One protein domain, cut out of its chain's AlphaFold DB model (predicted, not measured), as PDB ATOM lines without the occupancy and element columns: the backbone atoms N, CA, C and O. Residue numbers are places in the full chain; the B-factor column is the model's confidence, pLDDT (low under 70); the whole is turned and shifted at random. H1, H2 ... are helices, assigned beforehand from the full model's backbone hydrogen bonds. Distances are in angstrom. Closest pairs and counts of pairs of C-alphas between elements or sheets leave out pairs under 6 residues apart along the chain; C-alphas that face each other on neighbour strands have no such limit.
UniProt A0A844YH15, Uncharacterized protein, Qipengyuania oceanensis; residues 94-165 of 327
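AT A GLANCE: This is residues 94 to 165 of the 327 residues of an uncharacterized protein of Qipengyuania oceanensis (UniProt A0A844YH15). One long helix, H3, makes the length of a thin rod, and two shorter helices, H1 and H2, lie along one flank of it, H2 near its first residues and H1 farther along. H2 folds back into H3 as a lopsided helical hairpin, a short link of 7 residues with no named element leads from H1 to H2, and residues 155 to 165 of H3 stick out beyond the rest. The printed part has 72 residues with three named helices, in the order H1, H2, H3, and no named strand; the class is all helix. It is extended, with a radius of gyration of the C-alphas of 18.9 A and spans of 66 by 16 by 12 A.

HOW THE PARTS SIT: H3, residues 128 to 165, touches both other helices. With its residues 142 to 154 alone it touches H1, residues 94 to 102; the closest C-alphas, those of Leu 101 and Ala 146, are 5.7 A apart. H1 and H3 run opposite ways at a shallow tilt of 30 degrees. With residues 128 to 132 alone H3 touches H2, residues 110 to 123, and the closest C-alphas, those of Ala 116 and Met 128, are 5.7 A apart. H2 and H3 form a helical hairpin, opposite ways at a shallow tilt of 32 degrees, only just short of steep. H1 and H2 are apart. In H1, H2 and H3 every O i to N i+4 pair is within hydrogen-bond range.

IN THESE COORDINATES: H3 measures 55.0 A, from C-alpha 128 at (142.718, 140.419, 139.100) to C-alpha 165 at (119.852, 137.113, 89.154). H2 measures 20.3 A and H1 12.0 A, with C-alpha 94 at (134.478, 136.410, 104.684).

THE WHOLE: The C-alphas farthest apart, of Ile 122 and Asp 165, are 65.7 A apart. The printed part has no cut; the link from H2 to H3 is tight and that from H1 to H2 short. Residues 125 to 126 are under pLDDT 70.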
ATOM      1  N   MET A  94     135.172 136.258 103.409       83.38
ATOM      2  CA  MET A  94     134.478 136.410 104.684       83.38
ATOM      3  C   MET A  94     135.318 135.901 105.861       83.38
ATOM      4  O   MET A  94     135.149 136.384 106.981       83.38
ATOM      5  N   ASN A  95     136.237 134.955 105.630       84.12
ATOM      6  CA  ASN A  95     137.084 134.413 106.686       84.12
ATOM      7  C   ASN A  95     138.177 135.411 107.083       84.12
ATOM      8  O   ASN A  95     138.357 135.655 108.278       84.12
ATOM      9  N   SER A  96     138.851 136.042 106.116       85.88
ATOM     10  CA  SER A  96     139.837 137.088 106.425       85.88
ATOM     11  C   SER A  96     139.187 138.355 106.978       85.88
ATOM     12  O   SER A  96     139.747 138.988 107.877       85.88
ATOM     13  N   ALA A  97     137.975 138.697 106.537       85.25
ATOM     14  CA  ALA A  97     137.216 139.805 107.108       85.25
ATOM     15  C   ALA A  97     136.836 139.544 108.577       85.25
ATOM     16  O   ALA A  97     136.993 140.419 109.429       85.25
ATOM     17  N   LEU A  98     136.418 138.316 108.897       86.50
ATOM     18  CA  LEU A  98     136.130 137.881 110.262       86.50
ATOM     19  C   LEU A  98     137.390 137.867 111.142       86.50
ATOM     20  O   LEU A  98     137.332 138.284 112.298       86.50
ATOM     21  N   GLU A  99     138.539 137.442 110.613       87.00
ATOM     22  CA  GLU A  99     139.822 137.516 111.323       87.00
ATOM     23  C   GLU A  99     140.257 138.972 111.570       87.00
ATOM     24  O   GLU A  99     140.697 139.315 112.671       87.00
ATOM     25  N   THR A 100     140.046 139.850 110.587       89.19
ATOM     26  CA  THR A 100     140.352 141.284 110.685       89.19
ATOM     27  C   THR A 100     139.463 141.982 111.715       89.19
ATOM     28  O   THR A 100     139.974 142.733 112.545       89.19
ATOM     29  N   LEU A 101     138.155 141.692 111.723       85.19
ATOM     30  CA  LEU A 101     137.195 142.246 112.686       85.19
ATOM     31  C   LEU A 101     137.429 141.750 114.114       85.19
ATOM     32  O   LEU A 101     137.342 142.528 115.063       85.19
ATOM     33  N   ARG A 102     137.760 140.463 114.285       84.38
ATOM     34  CA  ARG A 102     138.131 139.922 115.604       84.38
ATOM     35  C   ARG A 102     139.419 140.557 116.123       84.38
ATOM     36  O   ARG A 102     139.591 140.678 117.339       84.38
ATOM     37  N   GLY A 103     140.299 140.973 115.212       84.06
ATOM     38  CA  GLY A 103     141.619 141.504 115.506       84.06
ATOM     39  C   GLY A 103     142.567 140.429 116.043       84.06
ATOM     40  O   GLY A 103     142.184 139.291 116.326       84.06
ATOM     41  N   LYS A 104     143.840 140.793 116.236       80.88
ATOM     42  CA  LYS A 104     144.849 139.911 116.851       80.88
ATOM     43  C   LYS A 104     144.579 139.756 118.351       80.88
ATOM     44  O   LYS A 104     145.256 140.353 119.187       80.88
ATOM     45  N   GLN A 105     143.570 138.969 118.710       74.25
ATOM     46  CA  GLN A 105     143.249 138.697 120.104       74.25
ATOM     47  C   GLN A 105     144.318 137.799 120.723       74.25
ATOM     48  O   GLN A 105     144.506 136.642 120.342       74.25
ATOM     49  N   LYS A 106     145.023 138.330 121.722       76.88
ATOM     50  CA  LYS A 106     146.007 137.573 122.494       76.88
ATOM     51  C   LYS A 106     145.254 136.593 123.397       76.88
ATOM     52  O   LYS A 106     144.748 136.985 124.442       76.88
ATOM     53  N   LYS A 107     145.157 135.323 122.989       76.62
ATOM     54  CA  LYS A 107     144.517 134.274 123.798       76.62
ATOM     55  C   LYS A 107     145.200 134.194 125.167       76.62
ATOM     56  O   LYS A 107     146.417 134.015 125.263       76.62
ATOM     57  N   PHE A 108     144.425 134.355 126.235       78.56
ATOM     58  CA  PHE A 108     144.927 134.167 127.592       78.56
ATOM     59  C   PHE A 108     145.028 132.666 127.869       78.56
ATOM     60  O   PHE A 108     144.035 131.949 127.808       78.56
ATOM     61  N   GLY A 109     146.245 132.183 128.131       85.44
ATOM     62  CA  GLY A 109     146.461 130.785 128.498       85.44
ATOM     63  C   GLY A 109     145.816 130.458 129.854       85.44
ATOM     64  O   GLY A 109     145.798 131.334 130.723       85.44
ATOM     65  N   PRO A 110     145.353 129.213 130.082       82.06
ATOM     66  CA  PRO A 110     144.733 128.792 131.346       82.06
ATOM     67  C   PRO A 110     145.592 129.097 132.581       82.06
ATOM     68  O   PRO A 110     145.078 129.487 133.627       82.06
ATOM     69  N   TRP A 111     146.918 129.014 132.436       84.62
ATOM     70  CA  TRP A 111     147.869 129.313 133.507       84.62
ATOM     71  C   TRP A 111     147.781 130.759 134.021       84.62
ATOM     72  O   TRP A 111     148.042 130.996 135.194       84.62
ATOM     73  N   LYS A 112     147.375 131.728 133.184       81.25
ATOM     74  CA  LYS A 112     147.239 133.137 133.598       81.25
ATOM     75  C   LYS A 112     146.058 133.348 134.538       81.25
ATOM     76  O   LYS A 112     146.152 134.170 135.442       81.25
ATOM     77  N   PHE A 113     144.977 132.591 134.351       80.31
ATOM     78  CA  PHE A 113     143.836 132.598 135.269       80.31
ATOM     79  C   PHE A 113     144.208 131.958 136.608       80.31
ATOM     80  O   PHE A 113     143.872 132.503 137.654       80.31
ATOM     81  N   MET A 114     144.972 130.859 136.581       78.75
ATOM     82  CA  MET A 114     145.511 130.244 137.799       78.75
ATOM     83  C   MET A 114     146.464 131.185 138.550       78.75
ATOM     84  O   MET A 114     146.328 131.355 139.758       78.75
ATOM     85  N   ALA A 115     147.387 131.844 137.842       82.31
ATOM     86  CA  ALA A 115     148.318 132.800 138.438       82.31
ATOM     87  C   ALA A 115     147.596 134.016 139.045       82.31
ATOM     88  O   ALA A 115     147.965 134.462 140.126       82.31
ATOM     89  N   ALA A 116     146.546 134.518 138.389       77.75
ATOM     90  CA  ALA A 116     145.725 135.603 138.923       77.75
ATOM     91  C   ALA A 116     144.917 135.181 140.159       77.75
ATOM     92  O   ALA A 116     144.863 135.933 141.124       77.75
ATOM     93  N   GLY A 117     144.344 133.971 140.165       77.31
ATOM     94  CA  GLY A 117     143.650 133.433 141.339       77.31
ATOM     95  C   GLY A 117     144.581 133.254 142.541       77.31
ATOM     96  O   GLY A 117     144.214 133.592 143.663       77.31
ATOM     97  N   LEU A 118     145.816 132.798 142.302       76.56
ATOM     98  CA  LEU A 118     146.836 132.684 143.345       76.56
ATOM     99  C   LEU A 118     147.309 134.061 143.843       76.56
ATOM    100  O   LEU A 118     147.481 134.251 145.044       76.56
ATOM    101  N   ALA A 119     147.490 135.034 142.946       73.94
ATOM    102  CA  ALA A 119     147.885 136.396 143.306       73.94
ATOM    103  C   ALA A 119     146.808 137.127 144.127       73.94
ATOM    104  O   ALA A 119     147.139 137.794 145.109       73.94
ATOM    105  N   ASP A 120     145.528 136.966 143.781       76.00
ATOM    106  CA  ASP A 120     144.410 137.518 144.556       76.00
ATOM    107  C   ASP A 120     144.315 136.846 145.945       76.00
ATOM    108  O   ASP A 120     144.091 137.531 146.944       76.00
ATOM    109  N   ALA A 121     144.581 135.535 146.044       70.31
ATOM    110  CA  ALA A 121     144.596 134.808 147.320       70.31
ATOM    111  C   ALA A 121     145.746 135.231 148.254       70.31
ATOM    112  O   ALA A 121     145.561 135.283 149.468       70.31
ATOM    113  N   ILE A 122     146.921 135.556 147.702       79.12
ATOM    114  CA  ILE A 122     148.094 135.998 148.480       79.12
ATOM    115  C   ILE A 122     147.992 137.480 148.864       79.12
ATOM    116  O   ILE A 122     148.393 137.864 149.959       79.12
ATOM    117  N   SER A 123     147.471 138.329 147.975       77.00
ATOM    118  CA  SER A 123     147.412 139.780 148.204       77.00
ATOM    119  C   SER A 123     146.193 140.241 149.010       77.00
ATOM    120  O   SER A 123     146.146 141.399 149.426       77.00
ATOM    121  N   GLY A 124     145.190 139.377 149.208       71.94
ATOM    122  CA  GLY A 124     143.934 139.722 149.885       71.94
ATOM    123  C   GLY A 124     143.075 140.745 149.127       71.94
ATOM    124  O   GLY A 124     142.052 141.197 149.639       71.94
ATOM    125  N   GLN A 125     143.472 141.124 147.908       67.88
ATOM    126  CA  GLN A 125     142.741 142.034 147.035       67.88
ATOM    127  C   GLN A 125     142.204 141.246 145.836       67.88
ATOM    128  O   GLN A 125     142.939 140.998 144.891       67.88
ATOM    129  N   SER A 126     140.913 140.899 145.835       69.31
ATOM    130  CA  SER A 126     140.239 140.194 144.726       69.31
ATOM    131  C   SER A 126     140.021 141.078 143.489       69.31
ATOM    132  O   SER A 126     138.883 141.332 143.094       69.31
ATOM    133  N   ARG A 127     141.087 141.630 142.899       76.81
ATOM    134  CA  ARG A 127     140.996 142.581 141.776       76.81
ATOM    135  C   ARG A 127     141.353 141.954 140.432       76.81
ATOM    136  O   ARG A 127     140.805 142.388 139.418       76.81
ATOM    137  N   MET A 128     142.236 140.953 140.379       76.94
ATOM    138  CA  MET A 128     142.718 140.419 139.100       76.94
ATOM    139  C   MET A 128     141.738 139.446 138.447       76.94
ATOM    140  O   MET A 128     141.536 139.513 137.233       76.94
ATOM    141  N   VAL A 129     141.098 138.567 139.219       77.69
ATOM    142  CA  VAL A 129     140.104 137.616 138.699       77.69
ATOM    143  C   VAL A 129     138.886 138.311 138.069       77.69
ATOM    144  O   VAL A 129     138.570 137.977 136.922       77.69
ATOM    145  N   PRO A 130     138.215 139.290 138.715       82.62
ATOM    146  CA  PRO A 130     137.081 139.974 138.089       82.62
ATOM    147  C   PRO A 130     137.499 140.777 136.853       82.62
ATOM    148  O   PRO A 130     136.766 140.791 135.868       82.62
ATOM    149  N   MET A 131     138.700 141.365 136.851       84.44
ATOM    150  CA  MET A 131     139.249 142.045 135.675       84.44
ATOM    151  C   MET A 131     139.461 141.071 134.505       84.44
ATOM    152  O   MET A 131     139.083 141.378 133.377       84.44
ATOM    153  N   LEU A 132     140.016 139.877 134.747       84.12
ATOM    154  CA  LEU A 132     140.187 138.860 133.704       84.12
ATOM    155  C   LEU A 132     138.849 138.314 133.191       84.12
ATOM    156  O   LEU A 132     138.716 138.077 131.989       84.12
ATOM    157  N   LEU A 133     137.853 138.146 134.068       84.62
ATOM    158  CA  LEU A 133     136.495 137.783 133.658       84.62
ATOM    159  C   LEU A 133     135.867 138.878 132.789       84.62
ATOM    160  O   LEU A 133     135.310 138.569 131.739       84.62
ATOM    161  N   GLN A 134     136.008 140.146 133.180       88.69
ATOM    162  CA  GLN A 134     135.516 141.286 132.407       88.69
ATOM    163  C   GLN A 134     136.210 141.379 131.042       88.69
ATOM    164  O   GLN A 134     135.550 141.600 130.031       88.69
ATOM    165  N   MET A 135     137.527 141.147 130.980       84.88
ATOM    166  CA  MET A 135     138.265 141.092 129.713       84.88
ATOM    167  C   MET A 135     137.801 139.935 128.825       84.88
ATOM    168  O   MET A 135     137.675 140.122 127.615       84.88
ATOM    169  N   LYS A 136     137.532 138.758 129.408       86.31
ATOM    170  CA  LYS A 136     136.992 137.603 128.681       86.31
ATOM    171  C   LYS A 136     135.593 137.901 128.138       86.31
ATOM    172  O   LYS A 136     135.371 137.704 126.950       86.31
ATOM    173  N   ALA A 137     134.698 138.454 128.956       88.75
ATOM    174  CA  ALA A 137     133.356 138.852 128.531       88.75
ATOM    175  C   ALA A 137     133.401 139.917 127.419       88.75
ATOM    176  O   ALA A 137     132.725 139.787 126.405       88.75
ATOM    177  N   ALA A 138     134.276 140.923 127.535       88.19
ATOM    178  CA  ALA A 138     134.485 141.929 126.489       88.19
ATOM    179  C   ALA A 138     135.109 141.350 125.202       88.19
ATOM    180  O   ALA A 138     134.977 141.914 124.115       88.19
ATOM    181  N   GLN A 139     135.848 140.244 125.299       87.44
ATOM    182  CA  GLN A 139     136.380 139.527 124.143       87.44
ATOM    183  C   GLN A 139     135.299 138.674 123.467       87.44
ATOM    184  O   GLN A 139     135.223 138.655 122.241       87.44
ATOM    185  N   GLU A 140     134.460 138.003 124.255       88.62
ATOM    186  CA  GLU A 140     133.306 137.248 123.766       88.62
ATOM    187  C   GLU A 140     132.293 138.164 123.075       88.62
ATOM    188  O   GLU A 140     131.911 137.853 121.950       88.62
ATOM    189  N   GLY A 141     131.979 139.328 123.657       89.81
ATOM    190  CA  GLY A 141     131.113 140.336 123.032       89.81
ATOM    191  C   GLY A 141     131.624 140.772 121.657       89.81
ATOM    192  O   GLY A 141     130.929 140.623 120.664       89.81
ATOM    193  N   ARG A 142     132.908 141.140 121.541       86.38
ATOM    194  CA  ARG A 142     133.507 141.489 120.235       86.38
ATOM    195  C   ARG A 142     133.469 140.350 119.218       86.38
ATOM    196  O   ARG A 142     133.381 140.597 118.020       86.38
ATOM    197  N   ASN A 143     133.590 139.102 119.672       88.19
ATOM    198  CA  ASN A 143     133.502 137.946 118.783       88.19
ATOM    199  C   ASN A 143     132.070 137.713 118.292       88.19
ATOM    200  O   ASN A 143     131.915 137.266 117.154       88.19
ATOM    201  N   GLN A 144     131.067 138.003 119.126       89.12
ATOM    202  CA  GLN A 144     129.654 137.995 118.751       89.12
ATOM    203  C   GLN A 144     129.368 139.131 117.766       89.12
ATOM    204  O   GLN A 144     128.983 138.833 116.643       89.12
ATOM    205  N   ASP A 145     129.729 140.375 118.093       90.38
ATOM    206  CA  ASP A 145     129.548 141.543 117.217       90.38
ATOM    207  C   ASP A 145     130.202 141.332 115.837       90.38
ATOM    208  O   ASP A 145     129.618 141.615 114.788       90.38
ATOM    209  N   ALA A 146     131.426 140.789 115.812       88.06
ATOM    210  CA  ALA A 146     132.123 140.473 114.568       88.06
ATOM    211  C   ALA A 146     131.414 139.365 113.775       88.06
ATOM    212  O   ALA A 146     131.336 139.440 112.549       88.06
ATOM    213  N   ALA A 147     130.901 138.332 114.452       86.44
ATOM    214  CA  ALA A 147     130.151 137.264 113.799       86.44
ATOM    215  C   ALA A 147     128.822 137.775 113.226       86.44
ATOM    216  O   ALA A 147     128.484 137.429 112.096       86.44
ATOM    217  N   GLU A 148     128.112 138.628 113.962       88.38
ATOM    218  CA  GLU A 148     126.869 139.272 113.530       88.38
ATOM    219  C   GLU A 148     127.099 140.185 112.327       88.38
ATOM    220  O   GLU A 148     126.374 140.106 111.337       88.38
ATOM    221  N   THR A 149     128.168 140.981 112.357       88.12
ATOM    222  CA  THR A 149     128.551 141.852 111.239       88.12
ATOM    223  C   THR A 149     128.813 141.038 109.968       88.12
ATOM    224  O   THR A 149     128.283 141.349 108.901       88.12
ATOM    225  N   VAL A 150     129.585 139.953 110.079       87.12
ATOM    226  CA  VAL A 150     129.895 139.067 108.944       87.12
ATOM    227  C   VAL A 150     128.648 138.334 108.450       87.12
ATOM    228  O   VAL A 150     128.471 138.169 107.242       87.12
ATOM    229  N   LEU A 151     127.755 137.920 109.354       86.94
ATOM    230  CA  LEU A 151     126.466 137.329 108.992       86.94
ATOM    231  C   LEU A 151     125.612 138.325 108.194       86.94
ATOM    232  O   LEU A 151     125.057 137.957 107.158       86.94
ATOM    233  N   GLY A 152     125.566 139.586 108.633       88.62
ATOM    234  CA  GLY A 152     124.887 140.676 107.935       88.62
ATOM    235  C   GLY A 152     125.450 140.914 106.534       88.62
ATOM    236  O   GLY A 152     124.689 140.989 105.572       88.62
ATOM    237  N   TRP A 153     126.778 140.943 106.380       87.00
ATOM    238  CA  TRP A 153     127.417 141.062 105.063       87.00
ATOM    239  C   TRP A 153     127.120 139.878 104.152       87.00
ATOM    240  O   TRP A 153     126.830 140.066 102.972       87.00
ATOM    241  N   ARG A 154     127.144 138.654 104.691       85.25
ATOM    242  CA  ARG A 154     126.791 137.449 103.935       85.25
ATOM    243  C   ARG A 154     125.343 137.498 103.456       85.25
ATOM    244  O   ARG A 154     125.070 137.129 102.316       85.25
ATOM    245  N   HIS A 155     124.434 137.959 104.309       87.06
ATOM    246  CA  HIS A 155     123.033 138.139 103.954       87.06
ATOM    247  C   HIS A 155     122.852 139.207 102.872       87.06
ATOM    248  O   HIS A 155     122.195 138.943 101.870       87.06
ATOM    249  N   GLY A 156     123.477 140.377 103.038       89.44
ATOM    250  CA  GLY A 156     123.432 141.459 102.052       89.44
ATOM    251  C   GLY A 156     123.956 141.012 100.689       89.44
ATOM    252  O   GLY A 156     123.260 141.151  99.689       89.44
ATOM    253  N   ALA A 157     125.117 140.352 100.659       85.50
ATOM    254  CA  ALA A 157     125.694 139.817  99.427       85.50
ATOM    255  C   ALA A 157     124.773 138.793  98.740       85.50
ATOM    256  O   ALA A 157     124.629 138.813  97.518       85.50
ATOM    257  N   TRP A 158     124.120 137.918  99.514       83.19
ATOM    258  CA  TRP A 158     123.135 136.978  98.979       83.19
ATOM    259  C   TRP A 158     121.904 137.695  98.407       83.19
ATOM    260  O   TRP A 158     121.457 137.351  97.315       83.19
ATOM    261  N   GLN A 159     121.376 138.708  99.101       87.38
ATOM    262  CA  GLN A 159     120.237 139.490  98.613       87.38
ATOM    263  C   GLN A 159     120.570 140.242  97.323       87.38
ATOM    264  O   GLN A 159     119.765 140.237  96.392       87.38
ATOM    265  N   ASP A 160     121.745 140.864  97.252       86.81
ATOM    266  CA  ASP A 160     122.202 141.588  96.067       86.81
ATOM    267  C   ASP A 160     122.402 140.643  94.884       86.81
ATOM    268  O   ASP A 160     121.971 140.948  93.770       86.81
ATOM    269  N   GLN A 161     122.973 139.460  95.129       82.12
ATOM    270  CA  GLN A 161     123.090 138.421  94.114       82.12
ATOM    271  C   GLN A 161     121.713 137.956  93.635       82.12
ATOM    272  O   GLN A 161     121.462 137.957  92.436       82.12
ATOM    273  N   ASN A 162     120.801 137.629  94.551       83.00
ATOM    274  CA  ASN A 162     119.458 137.187  94.198       83.00
ATOM    275  C   ASN A 162     118.700 138.265  93.403       83.00
ATOM    276  O   ASN A 162     118.042 137.964  92.414       83.00
ATOM    277  N   ARG A 163     118.836 139.545  93.772       84.19
ATOM    278  CA  ARG A 163     118.271 140.670  93.006       84.19
ATOM    279  C   ARG A 163     118.886 140.789  91.616       84.19
ATOM    280  O   ARG A 163     118.157 141.042  90.661       84.19
ATOM    281  N   ALA A 164     120.203 140.635  91.496       80.19
ATOM    282  CA  ALA A 164     120.886 140.665  90.208       80.19
ATOM    283  C   ALA A 164     120.436 139.504  89.312       80.19
ATOM    284  O   ALA A 164     120.166 139.725  88.135       80.19
ATOM    285  N   ASP A 165     120.287 138.308  89.875       77.94
ATOM    286  CA  ASP A 165     119.852 137.113  89.154       77.94
ATOM    287  C   ASP A 165     118.378 137.233  88.728       77.94
ATOM    288  O   ASP A 165     118.052 136.967  87.573       77.94
TER     289      ASP A 165